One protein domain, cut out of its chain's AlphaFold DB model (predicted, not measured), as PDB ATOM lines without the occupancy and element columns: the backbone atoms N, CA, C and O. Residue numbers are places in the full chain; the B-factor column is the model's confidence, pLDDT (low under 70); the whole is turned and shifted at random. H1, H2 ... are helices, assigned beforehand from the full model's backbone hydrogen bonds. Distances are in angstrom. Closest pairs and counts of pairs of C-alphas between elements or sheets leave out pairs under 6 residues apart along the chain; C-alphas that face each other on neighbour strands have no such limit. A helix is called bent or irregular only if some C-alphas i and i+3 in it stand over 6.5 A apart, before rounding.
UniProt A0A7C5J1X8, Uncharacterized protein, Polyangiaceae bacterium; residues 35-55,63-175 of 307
ATOM      1  N   ILE A  35      41.269  12.896 141.578       96.81
ATOM      2  CA  ILE A  35      42.416  12.316 140.863       96.81
ATOM      3  C   ILE A  35      41.985  11.062 140.106       96.81
ATOM      4  O   ILE A  35      42.280  10.935 138.914       96.81
ATOM      5  N   LYS A  36      41.254  10.155 140.763       96.50
ATOM      6  CA  LYS A  36      40.756   8.927 140.134       96.50
ATOM      7  C   LYS A  36      39.851   9.223 138.934       96.50
ATOM      8  O   LYS A  36      40.029   8.610 137.884       96.50
ATOM      9  N   GLU A  37      38.914  10.157 139.075       94.94
ATOM     10  CA  GLU A  37      37.954  10.504 138.018       94.94
ATOM     11  C   GLU A  37      38.622  11.164 136.803       94.94
ATOM     12  O   GLU A  37      38.246  10.884 135.661       94.94
ATOM     13  N   VAL A  38      39.627  12.023 137.016       96.81
ATOM     14  CA  VAL A  38      40.265  12.752 135.906       96.81
ATOM     15  C   VAL A  38      41.442  12.017 135.276       96.81
ATOM     16  O   VAL A  38      41.775  12.312 134.131       96.81
ATOM     17  N   THR A  39      42.056  11.050 135.964       97.25
ATOM     18  CA  THR A  39      43.239  10.319 135.464       97.25
ATOM     19  C   THR A  39      43.047   9.744 134.052       97.25
ATOM     20  O   THR A  39      43.898  10.008 133.201       97.25
ATOM     21  N   PRO A  40      41.934   9.056 133.716       97.38
ATOM     22  CA  PRO A  40      41.711   8.580 132.348       97.38
ATOM     23  C   PRO A  40      41.695   9.708 131.307       97.38
ATOM     24  O   PRO A  40      42.203   9.548 130.199       97.38
ATOM     25  N   LYS A  41      41.148  10.878 131.666       98.25
ATOM     26  CA  LYS A  41      41.056  12.046 130.776       98.25
ATOM     27  C   LYS A  41      42.398  12.745 130.609       98.25
ATOM     28  O   LYS A  41      42.746  13.116 129.493       98.25
ATOM     29  N   LEU A  42      43.178  12.853 131.681       98.31
ATOM     30  CA  LEU A  42      44.554  13.340 131.622       98.31
ATOM     31  C   LEU A  42      45.435  12.436 130.754       98.31
ATOM     32  O   LEU A  42      46.277  12.951 130.024       98.31
ATOM     33  N   GLY A  43      45.194  11.121 130.751       98.44
ATOM     34  CA  GLY A  43      45.861  10.193 129.836       98.44
ATOM     35  C   GLY A  43      45.585  10.497 128.360       98.44
ATOM     36  O   GLY A  43      46.522  10.538 127.567       98.44
ATOM     37  N   ILE A  44      44.329  10.788 127.995       98.62
ATOM     38  CA  ILE A  44      43.957  11.190 126.623       98.62
ATOM     39  C   ILE A  44      44.591  12.538 126.261       98.62
ATOM     40  O   ILE A  44      45.211  12.660 125.207       98.62
ATOM     41  N   ILE A  45      44.501  13.538 127.144       98.69
ATOM     42  CA  ILE A  45      45.124  14.853 126.912       98.69
ATOM     43  C   ILE A  45      46.637  14.697 126.708       98.69
ATOM     44  O   ILE A  45      47.195  15.291 125.789       98.69
ATOM     45  N   SER A  46      47.293  13.862 127.519       98.56
ATOM     46  CA  SER A  46      48.728  13.579 127.400       98.56
ATOM     47  C   SER A  46      49.081  12.927 126.064       98.56
ATOM     48  O   SER A  46      50.088  13.294 125.466       98.56
ATOM     49  N   ALA A  47      48.240  12.006 125.579       98.56
ATOM     50  CA  ALA A  47      48.445  11.318 124.307       98.56
ATOM     51  C   ALA A  47      48.346  12.262 123.105       98.56
ATOM     52  O   ALA A  47      49.176  12.194 122.207       98.56
ATOM     53  N   PHE A  48      47.361  13.163 123.094       98.44
ATOM     54  CA  PHE A  48      47.085  14.019 121.935       98.44
ATOM     55  C   PHE A  48      47.795  15.377 121.968       98.44
ATOM     56  O   PHE A  48      47.948  16.005 120.921       98.44
ATOM     57  N   LYS A  49      48.294  15.826 123.127       97.62
ATOM     58  CA  LYS A  49      49.043  17.088 123.272       97.62
ATOM     59  C   LYS A  49      50.190  17.257 122.257       97.62
ATOM     60  O   LYS A  49      50.286  18.349 121.699       97.62
ATOM     61  N   PRO A  50      51.043  16.249 121.971       96.62
ATOM     62  CA  PRO A  50      52.108  16.381 120.969       96.62
ATOM     63  C   PRO A  50      51.595  16.595 119.539       96.62
ATOM     64  O   PRO A  50      52.315  17.130 118.703       96.62
ATOM     65  N   HIS A  51      50.353  16.196 119.260       96.94
ATOM     66  CA  HIS A  51      49.733  16.257 117.936       96.94
ATOM     67  C   HIS A  51      48.967  17.563 117.688       96.94
ATOM     68  O   HIS A  51      48.339  17.722 116.645       96.94
ATOM     69  N   LEU A  52      49.035  18.509 118.630       96.94
ATOM     70  CA  LEU A  52      48.580  19.886 118.423       96.94
ATOM     71  C   LEU A  52      49.589  20.709 117.607       96.94
ATOM     72  O   LEU A  52      49.233  21.756 117.074       96.94
ATOM     73  N   ASP A  53      50.836  20.241 117.491       93.50
ATOM     74  CA  ASP A  53      51.843  20.844 116.626       93.50
ATOM     75  C   ASP A  53      51.917  20.113 115.286       93.50
ATOM     76  O   ASP A  53      52.005  18.882 115.222       93.50
ATOM     77  N   LYS A  54      51.990  20.877 114.196       90.38
ATOM     78  CA  LYS A  54      52.327  20.301 112.894       90.38
ATOM     79  C   LYS A  54      53.828  20.015 112.832       90.38
ATOM     80  O   LYS A  54      54.632  20.830 113.296       90.38
ATOM     81  N   PRO A  55      54.246  18.892 112.222       89.38
ATOM     82  CA  PRO A  55      55.652  18.686 111.914       89.38
ATOM     83  C   PRO A  55      56.151  19.816 111.011       89.38
ATOM     84  O   PRO A  55      55.454  20.247 110.091       89.38
ATOM     85  N   GLU A  63      53.786  22.303 100.117       85.19
ATOM     86  CA  GLU A  63      53.567  23.554 100.855       85.19
ATOM     87  C   GLU A  63      52.241  23.537 101.633       85.19
ATOM     88  O   GLU A  63      52.183  23.931 102.794       85.19
ATOM     89  N   LYS A  64      51.175  23.018 101.010       85.31
ATOM     90  CA  LYS A  64      49.860  22.850 101.638       85.31
ATOM     91  C   LYS A  64      49.672  21.407 102.102       85.31
ATOM     92  O   LYS A  64      49.733  20.484 101.288       85.31
ATOM     93  N   ARG A  65      49.405  21.232 103.400       91.12
ATOM     94  CA  ARG A  65      49.205  19.940 104.078       91.12
ATOM     95  C   ARG A  65      47.881  19.916 104.842       91.12
ATOM     96  O   ARG A  65      47.852  19.849 106.067       91.12
ATOM     97  N   THR A  66      46.778  19.964 104.097       92.25
ATOM     98  CA  THR A  66      45.417  19.934 104.663       92.25
ATOM     99  C   THR A  66      45.113  18.633 105.416       92.25
ATOM    100  O   THR A  66      44.237  18.604 106.276       92.25
ATOM    101  N   ASP A  67      45.858  17.563 105.130       95.31
ATOM    102  CA  ASP A  67      45.881  16.328 105.912       95.31
ATOM    103  C   ASP A  67      46.388  16.546 107.338       95.31
ATOM    104  O   ASP A  67      45.763  16.079 108.292       95.31
ATOM    105  N   LEU A  68      47.471  17.312 107.502       95.00
ATOM    106  CA  LEU A  68      47.997  17.665 108.819       95.00
ATOM    107  C   LEU A  68      47.054  18.619 109.553       95.00
ATOM    108  O   LEU A  68      46.852  18.450 110.752       95.00
ATOM    109  N   ASP A  69      46.433  19.567 108.846       94.75
ATOM    110  CA  ASP A  69      45.423  20.462 109.425       94.75
ATOM    111  C   ASP A  69      44.271  19.655 110.031       94.75
ATOM    112  O   ASP A  69      43.945  19.817 111.207       94.75
ATOM    113  N   ARG A  70      43.709  18.711 109.260       96.00
ATOM    114  CA  ARG A  70      42.610  17.865 109.737       96.00
ATOM    115  C   ARG A  70      43.031  16.978 110.906       96.00
ATOM    116  O   ARG A  70      42.247  16.774 111.833       96.00
ATOM    117  N   ALA A  71      44.255  16.461 110.875       96.75
ATOM    118  CA  ALA A  71      44.786  15.646 111.955       96.75
ATOM    119  C   ALA A  71      44.968  16.441 113.261       96.75
ATOM    120  O   ALA A  71      44.691  15.904 114.336       96.75
ATOM    121  N   VAL A  72      45.380  17.711 113.180       97.50
ATOM    122  CA  VAL A  72      45.455  18.617 114.341       97.50
ATOM    123  C   VAL A  72      44.057  18.915 114.882       97.50
ATOM    124  O   VAL A  72      43.849  18.833 116.091       97.50
ATOM    125  N   THR A  73      43.072  19.183 114.015       97.25
ATOM    126  CA  THR A  73      41.675  19.388 114.442       97.25
ATOM    127  C   THR A  73      41.123  18.171 115.189       97.25
ATOM    128  O   THR A  73      40.457  18.326 116.212       97.25
ATOM    129  N   PHE A  74      41.415  16.950 114.723       97.38
ATOM    130  CA  PHE A  74      41.030  15.730 115.437       97.38
ATOM    131  C   PHE A  74      41.691  15.657 116.822       97.38
ATOM    132  O   PHE A  74      40.994  15.481 117.819       97.38
ATOM    133  N   ALA A  75      43.011  15.860 116.906       98.19
ATOM    134  CA  ALA A  75      43.734  15.832 118.180       98.19
ATOM    135  C   ALA A  75      43.197  16.876 119.176       98.19
ATOM    136  O   ALA A  75      42.980  16.569 120.349       98.19
ATOM    137  N   ALA A  76      42.910  18.093 118.704       98.44
ATOM    138  CA  ALA A  76      42.286  19.142 119.508       98.44
ATOM    139  C   ALA A  76      40.888  18.744 120.005       98.44
ATOM    140  O   ALA A  76      40.553  19.005 121.161       98.44
ATOM    141  N   ASN A  77      40.090  18.061 119.179       98.12
ATOM    142  CA  ASN A  77      38.782  17.557 119.588       98.12
ATOM    143  C   ASN A  77      38.872  16.473 120.667       98.12
ATOM    144  O   ASN A  77      38.098  16.524 121.623       98.12
ATOM    145  N   GLU A  78      39.828  15.547 120.579       98.31
ATOM    146  CA  GLU A  78      40.060  14.548 121.632       98.31
ATOM    147  C   GLU A  78      40.465  15.214 122.956       98.31
ATOM    148  O   GLU A  78      39.889  14.921 124.011       98.31
ATOM    149  N   VAL A  79      41.372  16.198 122.902       98.69
ATOM    150  CA  VAL A  79      41.746  17.025 124.063       98.69
ATOM    151  C   VAL A  79      40.525  17.750 124.635       98.69
ATOM    152  O   VAL A  79      40.288  17.700 125.845       98.69
ATOM    153  N   ARG A  80      39.708  18.383 123.785       98.69
ATOM    154  CA  ARG A  80      38.482  19.084 124.188       98.69
ATOM    155  C   ARG A  80      37.494  18.153 124.874       98.69
ATOM    156  O   ARG A  80      36.963  18.501 125.929       98.69
ATOM    157  N   HIS A  81      37.217  16.995 124.283       98.25
ATOM    158  CA  HIS A  81      36.267  16.030 124.831       98.25
ATOM    159  C   HIS A  81      36.746  15.476 126.172       98.25
ATOM    160  O   HIS A  81      35.951  15.389 127.115       98.25
ATOM    161  N   ALA A  82      38.038  15.169 126.290       98.44
ATOM    162  CA  ALA A  82      38.632  14.730 127.543       98.44
ATOM    163  C   ALA A  82      38.555  15.819 128.623       98.44
ATOM    164  O   ALA A  82      38.091  15.541 129.733       98.44
ATOM    165  N   ALA A  83      38.923  17.057 128.287       98.69
ATOM    166  CA  ALA A  83      38.880  18.187 129.207       98.69
ATOM    167  C   ALA A  83      37.447  18.509 129.655       98.69
ATOM    168  O   ALA A  83      37.178  18.566 130.851       98.69
ATOM    169  N   ASN A  84      36.490  18.605 128.730       98.56
ATOM    170  CA  ASN A  84      35.082  18.816 129.074       98.56
ATOM    171  C   ASN A  84      34.531  17.676 129.950       98.56
ATOM    172  O   ASN A  84      33.802  17.924 130.908       98.56
ATOM    173  N   GLY A  85      34.909  16.424 129.668       98.06
ATOM    174  CA  GLY A  85      34.552  15.285 130.513       98.06
ATOM    175  C   GLY A  85      35.088  15.419 131.943       98.06
ATOM    176  O   GLY A  85      34.336  15.204 132.893       98.06
ATOM    177  N   ALA A  86      36.354  15.815 132.103       97.81
ATOM    178  CA  ALA A  86      36.965  16.059 133.410       97.81
ATOM    179  C   ALA A  86      36.300  17.233 134.151       97.81
ATOM    180  O   ALA A  86      35.931  17.084 135.316       97.81
ATOM    181  N   ALA A  87      36.064  18.357 133.464       98.06
ATOM    182  CA  ALA A  87      35.370  19.522 134.013       98.06
ATOM    183  C   ALA A  87      33.989  19.150 134.568       98.06
ATOM    184  O   ALA A  87      33.679  19.445 135.721       98.06
ATOM    185  N   GLN A  88      33.179  18.433 133.780       97.38
ATOM    186  CA  GLN A  88      31.838  18.014 134.192       97.38
ATOM    187  C   GLN A  88      31.860  17.069 135.398       97.38
ATOM    188  O   GLN A  88      30.990  17.175 136.265       97.38
ATOM    189  N   ARG A  89      32.833  16.150 135.469       95.94
ATOM    190  CA  ARG A  89      32.999  15.240 136.614       95.94
ATOM    191  C   ARG A  89      33.367  16.007 137.882       95.94
ATOM    192  O   ARG A  89      32.709  15.820 138.900       95.94
ATOM    193  N   ILE A  90      34.340  16.917 137.800       95.81
ATOM    194  CA  ILE A  90      34.759  17.749 138.937       95.81
ATOM    195  C   ILE A  90      33.625  18.674 139.396       95.81
ATOM    196  O   ILE A  90      33.336  18.739 140.588       95.81
ATOM    197  N   ALA A  91      32.947  19.365 138.476       94.75
ATOM    198  CA  ALA A  91      31.886  20.315 138.812       94.75
ATOM    199  C   ALA A  91      30.693  19.646 139.523       94.75
ATOM    200  O   ALA A  91      30.047  20.258 140.375       94.75
ATOM    201  N   ARG A  92      30.419  18.377 139.190       94.06
ATOM    202  CA  ARG A  92      29.375  17.550 139.818       94.06
ATOM    203  C   ARG A  92      29.855  16.797 141.057       94.06
ATOM    204  O   ARG A  92      29.057  16.078 141.655       94.06
ATOM    205  N   SER A  93      31.124  16.939 141.436       93.31
ATOM    206  CA  SER A  93      31.642  16.354 142.668       93.31
ATOM    207  C   SER A  93      30.833  16.849 143.865       93.31
ATOM    208  O   SER A  93      30.454  18.021 143.946       93.31
ATOM    209  N   LYS A  94      30.597  15.949 144.821       92.25
ATOM    210  CA  LYS A  94      29.993  16.295 146.114       92.25
ATOM    211  C   LYS A  94      30.936  17.112 147.004       92.25
ATOM    212  O   LYS A  94      30.484  17.679 147.991       92.25
ATOM    213  N   PHE A  95      32.228  17.158 146.675       91.62
ATOM    214  CA  PHE A  95      33.240  17.840 147.469       91.62
ATOM    215  C   PHE A  95      33.545  19.230 146.912       91.62
ATOM    216  O   PHE A  95      34.072  19.366 145.808       91.62
ATOM    217  N   GLU A  96      33.275  20.265 147.704       91.25
ATOM    218  CA  GLU A  96      33.550  21.659 147.328       91.25
ATOM    219  C   GLU A  96      35.049  21.936 147.130       91.25
ATOM    220  O   GLU A  96      35.420  22.684 146.225       91.25
ATOM    221  N   ALA A  97      35.914  21.273 147.906       89.00
ATOM    222  CA  ALA A  97      37.363  21.493 147.915       89.00
ATOM    223  C   ALA A  97      38.041  21.347 146.539       89.00
ATOM    224  O   ALA A  97      39.064  21.981 146.281       89.00
ATOM    225  N   VAL A  98      37.463  20.546 145.636       92.88
ATOM    226  CA  VAL A  98      38.024  20.265 144.305       92.88
ATOM    227  C   VAL A  98      37.283  20.955 143.164       92.88
ATOM    228  O   VAL A  98      37.792  20.964 142.045       92.88
ATOM    229  N   LYS A  99      36.121  21.583 143.400       94.00
ATOM    230  CA  LYS A  99      35.302  22.166 142.317       94.00
ATOM    231  C   LYS A  99      36.020  23.257 141.531       94.00
ATOM    232  O   LYS A  99      35.820  23.373 140.324       94.00
ATOM    233  N   ALA A 100      36.908  24.009 142.183       93.56
ATOM    234  CA  ALA A 100      37.733  25.018 141.521       93.56
ATOM    235  C   ALA A 100      38.626  24.438 140.403       93.56
ATOM    236  O   ALA A 100      39.011  25.175 139.496       93.56
ATOM    237  N   LEU A 101      38.923  23.131 140.428       95.12
ATOM    238  CA  LEU A 101      39.700  22.457 139.385       95.12
ATOM    239  C   LEU A 101      38.936  22.300 138.069       95.12
ATOM    240  O   LEU A 101      39.577  22.074 137.050       95.12
ATOM    241  N   ALA A 102      37.606  22.447 138.045       97.44
ATOM    242  CA  ALA A 102      36.837  22.348 136.804       97.44
ATOM    243  C   ALA A 102      37.219  23.452 135.803       97.44
ATOM    244  O   ALA A 102      37.350  23.180 134.611       97.44
ATOM    245  N   LYS A 103      37.466  24.676 136.287       98.00
ATOM    246  CA  LYS A 103      37.701  25.853 135.442       98.00
ATOM    247  C   LYS A 103      38.896  25.697 134.480       98.00
ATOM    248  O   LYS A 103      38.700  25.925 133.289       98.00
ATOM    249  N   PRO A 104      40.099  25.267 134.913       98.44
ATOM    250  CA  PRO A 104      41.199  24.985 133.985       98.44
ATOM    251  C   PRO A 104      40.835  24.006 132.855       98.44
ATOM    252  O   PRO A 104      41.249  24.189 131.713       98.44
ATOM    253  N   PHE A 105      40.026  22.982 133.140       98.56
ATOM    254  CA  PHE A 105      39.562  22.048 132.112       98.56
ATOM    255  C   PHE A 105      38.526  22.674 131.165       98.56
ATOM    256  O   PHE A 105      38.552  22.397 129.967       98.56
ATOM    257  N   GLU A 106      37.631  23.530 131.665       98.56
ATOM    258  CA  GLU A 106      36.692  24.295 130.827       98.56
ATOM    259  C   GLU A 106      37.433  25.232 129.866       98.56
ATOM    260  O   GLU A 106      37.067  25.340 128.694       98.56
ATOM    261  N   GLU A 107      38.499  25.877 130.343       98.56
ATOM    262  CA  GLU A 107      39.354  26.738 129.525       98.56
ATOM    263  C   GLU A 107      40.019  25.942 128.394       98.56
ATOM    264  O   GLU A 107      39.950  26.372 127.241       98.56
ATOM    265  N   VAL A 108      40.564  24.751 128.681       98.75
ATOM    266  CA  VAL A 108      41.095  23.843 127.645       98.75
ATOM    267  C   VAL A 108      40.003  23.437 126.657       98.75
ATOM    268  O   VAL A 108      40.197  23.549 125.447       98.75
ATOM    269  N   ALA A 109      38.839  23.006 127.146       98.56
ATOM    270  CA  ALA A 109      37.736  22.593 126.283       98.56
ATOM    271  C   ALA A 109      37.288  23.718 125.333       98.56
ATOM    272  O   ALA A 109      36.994  23.460 124.168       98.56
ATOM    273  N   LYS A 110      37.278  24.966 125.812       98.44
ATOM    274  CA  LYS A 110      36.957  26.145 125.002       98.44
ATOM    275  C   LYS A 110      38.064  26.485 124.004       98.44
ATOM    276  O   LYS A 110      37.760  26.806 122.862       98.44
ATOM    277  N   ALA A 111      39.326  26.452 124.426       98.25
ATOM    278  CA  ALA A 111      40.457  26.800 123.567       98.25
ATOM    279  C   ALA A 111      40.674  25.785 122.435       98.25
ATOM    280  O   ALA A 111      41.147  26.159 121.368       98.25
ATOM    281  N   CYS A 112      40.314  24.523 122.669       98.38
ATOM    282  CA  CYS A 112      40.438  23.432 121.707       98.38
ATOM    283  C   CYS A 112      39.139  23.147 120.928       98.38
ATOM    284  O   CYS A 112      39.048  22.137 120.232       98.38
ATOM    285  N   ALA A 113      38.119  24.002 121.052       96.88
ATOM    286  CA  ALA A 113      36.914  23.929 120.231       96.88
ATOM    287  C   ALA A 113      37.185  24.463 118.825       96.88
ATOM    288  O   ALA A 113      37.777  25.529 118.682       96.88
ATOM    289  N   ASP A 114      36.742  23.705 117.818       92.38
ATOM    290  CA  ASP A 114      36.740  24.107 116.408       92.38
ATOM    291  C   ASP A 114      38.098  24.654 115.929       92.38
ATOM    292  O   ASP A 114      38.186  25.681 115.260       92.38
ATOM    293  N   VAL A 115      39.188  23.976 116.317       94.31
ATOM    294  CA  VAL A 115      40.554  24.387 115.971       94.31
ATOM    295  C   VAL A 115      40.777  24.281 114.464       94.31
ATOM    296  O   VAL A 115      40.872  23.181 113.909       94.31
ATOM    297  N   GLU A 116      40.934  25.443 113.836       92.81
ATOM    298  CA  GLU A 116      41.296  25.617 112.433       92.81
ATOM    299  C   GLU A 116      42.495  26.572 112.318       92.81
ATOM    300  O   GLU A 116      42.478  27.692 112.831       92.81
ATOM    301  N   GLY A 117      43.554  26.128 111.637       89.88
ATOM    302  CA  GLY A 117      44.778  26.913 111.447       89.88
ATOM    303  C   GLY A 117      45.761  26.886 112.627       89.88
ATOM    304  O   GLY A 117      45.482  26.370 113.710       89.88
ATOM    305  N   ASP A 118      46.958  27.425 112.384       92.19
ATOM    306  CA  ASP A 118      48.097  27.313 113.309       92.19
ATOM    307  C   ASP A 118      47.898  28.117 114.600       92.19
ATOM    308  O   ASP A 118      48.267  27.656 115.678       92.19
ATOM    309  N   GLU A 119      47.279  29.298 114.517       95.12
ATOM    310  CA  GLU A 119      47.048  30.166 115.680       95.12
ATOM    311  C   GLU A 119      46.078  29.527 116.687       95.12
ATOM    312  O   GLU A 119      46.346  29.502 117.891       95.12
ATOM    313  N   ALA A 120      44.970  28.952 116.207       96.25
ATOM    314  CA  ALA A 120      44.008  28.265 117.065       96.25
ATOM    315  C   ALA A 120      44.627  27.020 117.724       96.25
ATOM    316  O   ALA A 120      44.420  26.780 118.916       96.25
ATOM    317  N   ALA A 121      45.440  26.262 116.978       96.19
ATOM    318  CA  ALA A 121      46.154  25.102 117.506       96.19
ATOM    319  C   ALA A 121      47.173  25.498 118.588       96.19
ATOM    320  O   ALA A 121      47.210  24.884 119.658       96.19
ATOM    321  N   ALA A 122      47.931  26.576 118.357       96.88
ATOM    322  CA  ALA A 122      48.857  27.135 119.338       96.88
ATOM    323  C   ALA A 122      48.129  27.560 120.621       96.88
ATOM    324  O   ALA A 122      48.543  27.173 121.713       96.88
ATOM    325  N   LYS A 123      46.993  28.255 120.503       97.69
ATOM    326  CA  LYS A 123      46.176  28.665 121.656       97.69
ATOM    327  C   LYS A 123      45.623  27.478 122.449       97.69
ATOM    328  O   LYS A 123      45.651  27.495 123.684       97.69
ATOM    329  N   CYS A 124      45.134  26.441 121.764       98.50
ATOM    330  CA  CYS A 124      44.722  25.190 122.403       98.50
ATOM    331  C   CYS A 124      45.891  24.599 123.207       98.50
ATOM    332  O   CYS A 124      45.764  24.380 124.414       98.50
ATOM    333  N   LYS A 125      47.065  24.446 122.584       97.69
ATOM    334  CA  LYS A 125      48.273  23.915 123.230       97.69
ATOM    335  C   LYS A 125      48.737  24.751 124.426       97.69
ATOM    336  O   LYS A 125      49.049  24.182 125.470       97.69
ATOM    337  N   GLU A 126      48.776  26.075 124.307       97.81
ATOM    338  CA  GLU A 126      49.126  26.975 125.415       97.81
ATOM    339  C   GLU A 126      48.186  26.789 126.607       97.81
ATOM    340  O   GLU A 126      48.633  26.725 127.753       97.81
ATOM    341  N   THR A 127      46.891  26.613 126.345       98.38
ATOM    342  CA  THR A 127      45.903  26.369 127.401       98.38
ATOM    343  C   THR A 127      46.090  24.986 128.038       98.38
ATOM    344  O   THR A 127      45.972  24.852 129.255       98.38
ATOM    345  N   VAL A 128      46.473  23.961 127.262       98.38
ATOM    346  CA  VAL A 128      46.870  22.648 127.813       98.38
ATOM    347  C   VAL A 128      48.105  22.769 128.717       98.38
ATOM    348  O   VAL A 128      48.160  22.137 129.769       98.38
ATOM    349  N   LEU A 129      49.089  23.599 128.358       97.19
ATOM    350  CA  LEU A 129      50.254  23.857 129.217       97.19
ATOM    351  C   LEU A 129      49.868  24.619 130.496       97.19
ATOM    352  O   LEU A 129      50.401  24.341 131.570       97.19
ATOM    353  N   ALA A 130      48.908  25.543 130.417       97.75
ATOM    354  CA  ALA A 130      48.365  26.216 131.597       97.75
ATOM    355  C   ALA A 130      47.628  25.239 132.536       97.75
ATOM    356  O   ALA A 130      47.750  25.359 133.759       97.75
ATOM    357  N   LEU A 131      46.930  24.238 131.985       98.19
ATOM    358  CA  LEU A 131      46.326  23.156 132.767       98.19
ATOM    359  C   LEU A 131      47.384  22.362 133.548       98.19
ATOM    360  O   LEU A 131      47.160  22.061 134.716       98.19
ATOM    361  N   GLU A 132      48.546  22.068 132.957       96.25
ATOM    362  CA  GLU A 132      49.638  21.367 133.654       96.25
ATOM    363  C   GLU A 132      50.080  22.112 134.923       96.25
ATOM    364  O   GLU A 132      50.224  21.508 135.988       96.25
ATOM    365  N   LYS A 133      50.192  23.442 134.843       95.69
ATOM    366  CA  LYS A 133      50.474  24.283 136.012       95.69
ATOM    367  C   LYS A 133      49.355  24.214 137.055       95.69
ATOM    368  O   LYS A 133      49.638  24.060 138.239       95.69
ATOM    369  N   ALA A 134      48.093  24.282 136.630       97.38
ATOM    370  CA  ALA A 134      46.959  24.181 137.549       97.38
ATOM    371  C   ALA A 134      46.900  22.819 138.268       97.38
ATOM    372  O   ALA A 134      46.540  22.762 139.443       97.38
ATOM    373  N   LEU A 135      47.285  21.729 137.593       97.44
ATOM    374  CA  LEU A 135      47.389  20.393 138.191       97.44
ATOM    375  C   LEU A 135      48.548  20.299 139.192       97.44
ATOM    376  O   LEU A 135      48.405  19.636 140.219       97.44
ATOM    377  N   ALA A 136      49.670  20.977 138.936       96.25
ATOM    378  CA  ALA A 136      50.767  21.075 139.899       96.25
ATOM    379  C   ALA A 136      50.326  21.808 141.181       96.25
ATOM    380  O   ALA A 136      50.482  21.269 142.276       96.25
ATOM    381  N   ASP A 137      49.661  22.958 141.045       95.62
ATOM    382  CA  ASP A 137      49.102  23.693 142.190       95.62
ATOM    383  C   ASP A 137      48.046  22.850 142.943       95.62
ATOM    384  O   ASP A 137      47.928  22.912 144.171       95.62
ATOM    385  N   ALA A 138      47.266  22.039 142.218       96.06
ATOM    386  CA  ALA A 138      46.305  21.107 142.802       96.06
ATOM    387  C   ALA A 138      46.985  19.969 143.578       96.06
ATOM    388  O   ALA A 138      46.477  19.570 144.625       96.06
ATOM    389  N   ASN A 139      48.129  19.472 143.102       97.06
ATOM    390  CA  ASN A 139      48.929  18.462 143.795       97.06
ATOM    391  C   ASN A 139      49.482  18.980 145.126       97.06
ATOM    392  O   ASN A 139      49.445  18.251 146.118       97.06
ATOM    393  N   ASP A 140      49.929  20.237 145.184       95.75
ATOM    394  CA  ASP A 140      50.390  20.846 146.437       95.75
ATOM    395  C   ASP A 140      49.259  20.928 147.471       95.75
ATOM    396  O   ASP A 140      49.451  20.585 148.642       95.75
ATOM    397  N   LYS A 141      48.050  21.298 147.031       95.12
ATOM    398  CA  LYS A 141      46.856  21.313 147.891       95.12
ATOM    399  C   LYS A 141      46.428  19.910 148.313       95.12
ATOM    400  O   LYS A 141      46.140  19.700 149.488       95.12
ATOM    401  N   ALA A 142      46.437  18.947 147.392       94.81
ATOM    402  CA  ALA A 142      46.121  17.551 147.678       94.81
ATOM    403  C   ALA A 142      47.075  16.975 148.735       94.81
ATOM    404  O   ALA A 142      46.640  16.369 149.716       94.81
ATOM    405  N   LYS A 143      48.377  17.238 148.587       95.44
ATOM    406  CA  LYS A 143      49.404  16.835 149.552       95.44
ATOM    407  C   LYS A 143      49.198  17.499 150.912       95.44
ATOM    408  O   LYS A 143      49.304  16.817 151.929       95.44
ATOM    409  N   ALA A 144      48.879  18.794 150.946       94.56
ATOM    410  CA  ALA A 144      48.560  19.502 152.188       94.56
ATOM    411  C   ALA A 144      47.311  18.931 152.887       94.56
ATOM    412  O   ALA A 144      47.276  18.867 154.114       94.56
ATOM    413  N   ALA A 145      46.333  18.447 152.115       93.19
ATOM    414  CA  ALA A 145      45.154  17.739 152.613       93.19
ATOM    415  C   ALA A 145      45.432  16.274 153.021       93.19
ATOM    416  O   ALA A 145      44.557  15.610 153.565       93.19
ATOM    417  N   GLY A 146      46.640  15.747 152.786       95.81
ATOM    418  CA  GLY A 146      47.018  14.373 153.135       95.81
ATOM    419  C   GLY A 146      46.636  13.313 152.095       95.81
ATOM    420  O   GLY A 146      46.646  12.118 152.421       95.81
ATOM    421  N   ALA A 147      46.308  13.718 150.864       95.81
ATOM    422  CA  ALA A 147      46.143  12.800 149.740       95.81
ATOM    423  C   ALA A 147      47.455  12.066 149.451       95.81
ATOM    424  O   ALA A 147      48.546  12.641 149.493       95.81
ATOM    425  N   THR A 148      47.337  10.771 149.175       94.88
ATOM    426  CA  THR A 148      48.494   9.897 148.922       94.88
ATOM    427  C   THR A 148      48.796   9.725 147.438       94.88
ATOM    428  O   THR A 148      49.910   9.358 147.070       94.88
ATOM    429  N   THR A 149      47.819  10.025 146.586       95.50
ATOM    430  CA  THR A 149      47.945  10.032 145.130       95.50
ATOM    431  C   THR A 149      48.094  11.452 144.603       95.50
ATOM    432  O   THR A 149      47.620  12.403 145.224       95.50
ATOM    433  N   THR A 150      48.687  11.589 143.421       96.56
ATOM    434  CA  THR A 150      48.849  12.865 142.713       96.56
ATOM    435  C   THR A 150      48.123  12.833 141.374       96.56
ATOM    436  O   THR A 150      48.048  11.783 140.734       96.56
ATOM    437  N   PHE A 151      47.649  13.986 140.908       97.12
ATOM    438  CA  PHE A 151      47.260  14.175 139.515       97.12
ATOM    439  C   PHE A 151      48.445  13.819 138.602       97.12
ATOM    440  O   PHE A 151      49.543  14.348 138.821       97.12
ATOM    441  N   PRO A 152      48.251  12.939 137.604       96.62
ATOM    442  CA  PRO A 152      49.290  12.615 136.635       96.62
ATOM    443  C   PRO A 152      49.770  13.860 135.868       96.62
ATOM    444  O   PRO A 152      48.939  14.702 135.512       96.62
ATOM    445  N   PRO A 153      51.078  13.984 135.569       95.88
ATOM    446  CA  PRO A 153      51.581  15.047 134.698       95.88
ATOM    447  C   PRO A 153      51.057  14.878 133.266       95.88
ATOM    448  O   PRO A 153      50.717  13.767 132.860       95.88
ATOM    449  N   LEU A 154      51.047  15.946 132.465       97.06
ATOM    450  CA  LEU A 154      50.661  15.877 131.048       97.06
ATOM    451  C   LEU A 154      51.836  15.423 130.161       97.06
ATOM    452  O   LEU A 154      52.330  16.165 129.306       97.06
ATOM    453  N   ALA A 155      52.295  14.195 130.405       95.44
ATOM    454  CA  ALA A 155      53.489  13.595 129.813       95.44
ATOM    455  C   ALA A 155      53.228  12.169 129.301       95.44
ATOM    456  O   ALA A 155      52.253  11.526 129.684       95.44
ATOM    457  N   GLU A 156      54.143  11.649 128.479       95.12
ATOM    458  CA  GLU A 156      54.045  10.313 127.869       95.12
ATOM    459  C   GLU A 156      53.831   9.193 128.903       95.12
ATOM    460  O   GLU A 156      53.022   8.291 128.700       95.12
ATOM    461  N   ALA A 157      54.482   9.298 130.066       94.94
ATOM    462  CA  ALA A 157      54.346   8.333 131.159       94.94
ATOM    463  C   ALA A 157      52.923   8.247 131.751       94.94
ATOM    464  O   ALA A 157      52.596   7.262 132.409       94.94
ATOM    465  N   SER A 158      52.079   9.255 131.521       96.81
ATOM    466  CA  SER A 158      50.693   9.308 132.005       96.81
ATOM    467  C   SER A 158      49.677   8.780 130.995       96.81
ATOM    468  O   SER A 158      48.477   8.774 131.279       96.81
ATOM    469  N   ILE A 159      50.121   8.356 129.808       97.94
ATOM    470  CA  ILE A 159      49.232   7.838 128.770       97.94
ATOM    471  C   ILE A 159      48.664   6.485 129.219       97.94
ATOM    472  O   ILE A 159      49.375   5.486 129.356       97.94
ATOM    473  N   THR A 160      47.348   6.456 129.416       96.38
ATOM    474  CA  THR A 160      46.593   5.257 129.795       96.38
ATOM    475  C   THR A 160      46.455   4.297 128.614       96.38
ATOM    476  O   THR A 160      46.570   4.698 127.459       96.38
ATOM    477  N   ASP A 161      46.151   3.024 128.866       97.25
ATOM    478  CA  ASP A 161      45.985   2.047 127.778       97.25
ATOM    479  C   ASP A 161      44.799   2.373 126.853       97.25
ATOM    480  O   ASP A 161      44.871   2.145 125.645       97.25
ATOM    481  N   GLU A 162      43.737   2.982 127.392       95.56
ATOM    482  CA  GLU A 162      42.635   3.531 126.590       95.56
ATOM    483  C   GLU A 162      43.135   4.634 125.647       95.56
ATOM    484  O   GLU A 162      42.846   4.606 124.450       95.56
ATOM    485  N   ALA A 163      43.948   5.563 126.161       97.56
ATOM    486  CA  ALA A 163      44.534   6.627 125.361       97.56
ATOM    487  C   ALA A 163      45.515   6.087 124.305       97.56
ATOM    488  O   ALA A 163      45.485   6.559 123.173       97.56
ATOM    489  N   LYS A 164      46.313   5.050 124.615       98.19
ATOM    490  CA  LYS A 164      47.176   4.371 123.622       98.19
ATOM    491  C   LYS A 164      46.362   3.759 122.490       98.19
ATOM    492  O   LYS A 164      46.766   3.847 121.337       98.19
ATOM    493  N   LYS A 165      45.219   3.140 122.806       97.00
ATOM    494  CA  LYS A 165      44.341   2.544 121.793       97.00
ATOM    495  C   LYS A 165      43.763   3.609 120.861       97.00
ATOM    496  O   LYS A 165      43.786   3.411 119.649       97.00
ATOM    497  N   LEU A 166      43.276   4.722 121.412       96.88
ATOM    498  CA  LEU A 166      42.790   5.854 120.615       96.88
ATOM    499  C   LEU A 166      43.908   6.454 119.758       96.88
ATOM    500  O   LEU A 166      43.708   6.696 118.570       96.88
ATOM    501  N   LEU A 167      45.094   6.637 120.343       97.50
ATOM    502  CA  LEU A 167      46.253   7.177 119.645       97.50
ATOM    503  C   LEU A 167      46.697   6.272 118.491       97.50
ATOM    504  O   LEU A 167      46.946   6.765 117.400       97.50
ATOM    505  N   ALA A 168      46.715   4.950 118.687       97.62
ATOM    506  CA  ALA A 168      47.065   4.003 117.631       97.62
ATOM    507  C   ALA A 168      46.109   4.087 116.430       97.62
ATOM    508  O   ALA A 168      46.557   4.069 115.287       97.62
ATOM    509  N   GLN A 169      44.802   4.222 116.678       97.62
ATOM    510  CA  GLN A 169      43.811   4.399 115.609       97.62
ATOM    511  C   GLN A 169      43.982   5.740 114.885       97.62
ATOM    512  O   GLN A 169      43.868   5.824 113.663       97.62
ATOM    513  N   TYR A 170      44.277   6.794 115.644       97.94
ATOM    514  CA  TYR A 170      44.586   8.103 115.088       97.94
ATOM    515  C   TYR A 170      45.846   8.082 114.213       97.94
ATOM    516  O   TYR A 170      45.810   8.584 113.090       97.94
ATOM    517  N   ASP A 171      46.937   7.483 114.693       97.44
ATOM    518  CA  ASP A 171      48.199   7.381 113.956       97.44
ATOM    519  C   ASP A 171      48.047   6.531 112.692       97.44
ATOM    520  O   ASP A 171      48.570   6.900 111.642       97.44
ATOM    521  N   GLU A 172      47.273   5.445 112.757       97.81
ATOM    522  CA  GLU A 172      46.915   4.650 111.582       97.81
ATOM    523  C   GLU A 172      46.134   5.491 110.561       97.81
ATOM    524  O   GLU A 172      46.495   5.513 109.387       97.81
ATOM    525  N   ALA A 173      45.099   6.225 110.995       97.94
ATOM    526  CA  ALA A 173      44.278   7.057 110.113       97.94
ATOM    527  C   ALA A 173      45.054   8.228 109.487       97.94
ATOM    528  O   ALA A 173      44.811   8.579 108.332       97.94
ATOM    529  N   ARG A 174      45.954   8.857 110.248       96.81
ATOM    530  CA  ARG A 174      46.748  10.022 109.825       96.81
ATOM    531  C   ARG A 174      47.948   9.646 108.958       96.81
ATOM    532  O   ARG A 174      48.405  10.485 108.180       96.81
ATOM    533  N   GLY A 175      48.485   8.445 109.146       95.94
ATOM    534  CA  GLY A 175      49.756   8.039 108.570       95.94
ATOM    535  C   GLY A 175      50.969   8.801 109.145       95.94
ATOM    536  O   GLY A 175      50.852   9.624 110.064       95.94
TER     537      GLY A 175
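AT A GLANCE: This is residues 35 to 55 and 63 to 175 of the 307 residues of an uncharacterized protein of Polyangiaceae bacterium (UniProt A0A7C5J1X8). The longest helix, H5, and H4 form one side of an elongated up-and-down bundle, in which each helix runs against the one before; H1 and H2 lie between them and H6 on the opposite side. The short H3 sits near one end, and a long link leads from H5 to H6. The printed part has 134 residues with six named helices, H1 to H6 in chain order, and no named strand: all helix. It is compact, with a radius of gyration of the C-alphas of 15.0 A, and spans 53 by 27 by 22 A.

IN THESE COORDINATES: H5, residues 117 to 144, is 41.6 A long and ends at C-alpha 144 (48.560, 19.502, 152.188). H4 is residues 102 to 111, H3 residues 96 to 99. H2, residues 66 to 91, measures 36.7 A. H1, residues 35 to 52, begins at C-alpha 35 (42.416, 12.316, 140.863), has a kink of 32 degrees near residue 42 and is irregular: C-alphas 47 and 50 are 7.1 A apart. H6 is residues 161 to 174.

HOW THE PARTS SIT: H5 and H4 form a helical hairpin at a shallow tilt of 10 degrees; their closest C-alphas, Cys 124 and Ala 111, are 4.7 A apart. H2, the hub, touches H4, closest at C-alphas Arg 80 and Ala 109, 4.2 A, and H1 at Ala 82 and Lys 41, 4.9 A. H1 touches H6 with residues 40 to 48 alone, closest at C-alphas Ile 44 and Ala 163, 4.8 A. H4 and H6 are apart. Every O i to N i+4 pair is within hydrogen-bond range in H2, H4, H5 and H6; in H1, 9 of 14 are, and H3 is too short for one.

THE WHOLE: The C-alphas farthest apart, Glu 63 and Gly 146, are 53.5 A apart. Residues 56 to 62 are not printed; C-alphas 55 and 63 are 12.3 A apart across the cut. The link from H5 to H6 is long, 16 residues. Mean pLDDT of the printed part is 96.2, and no printed residue is under 70.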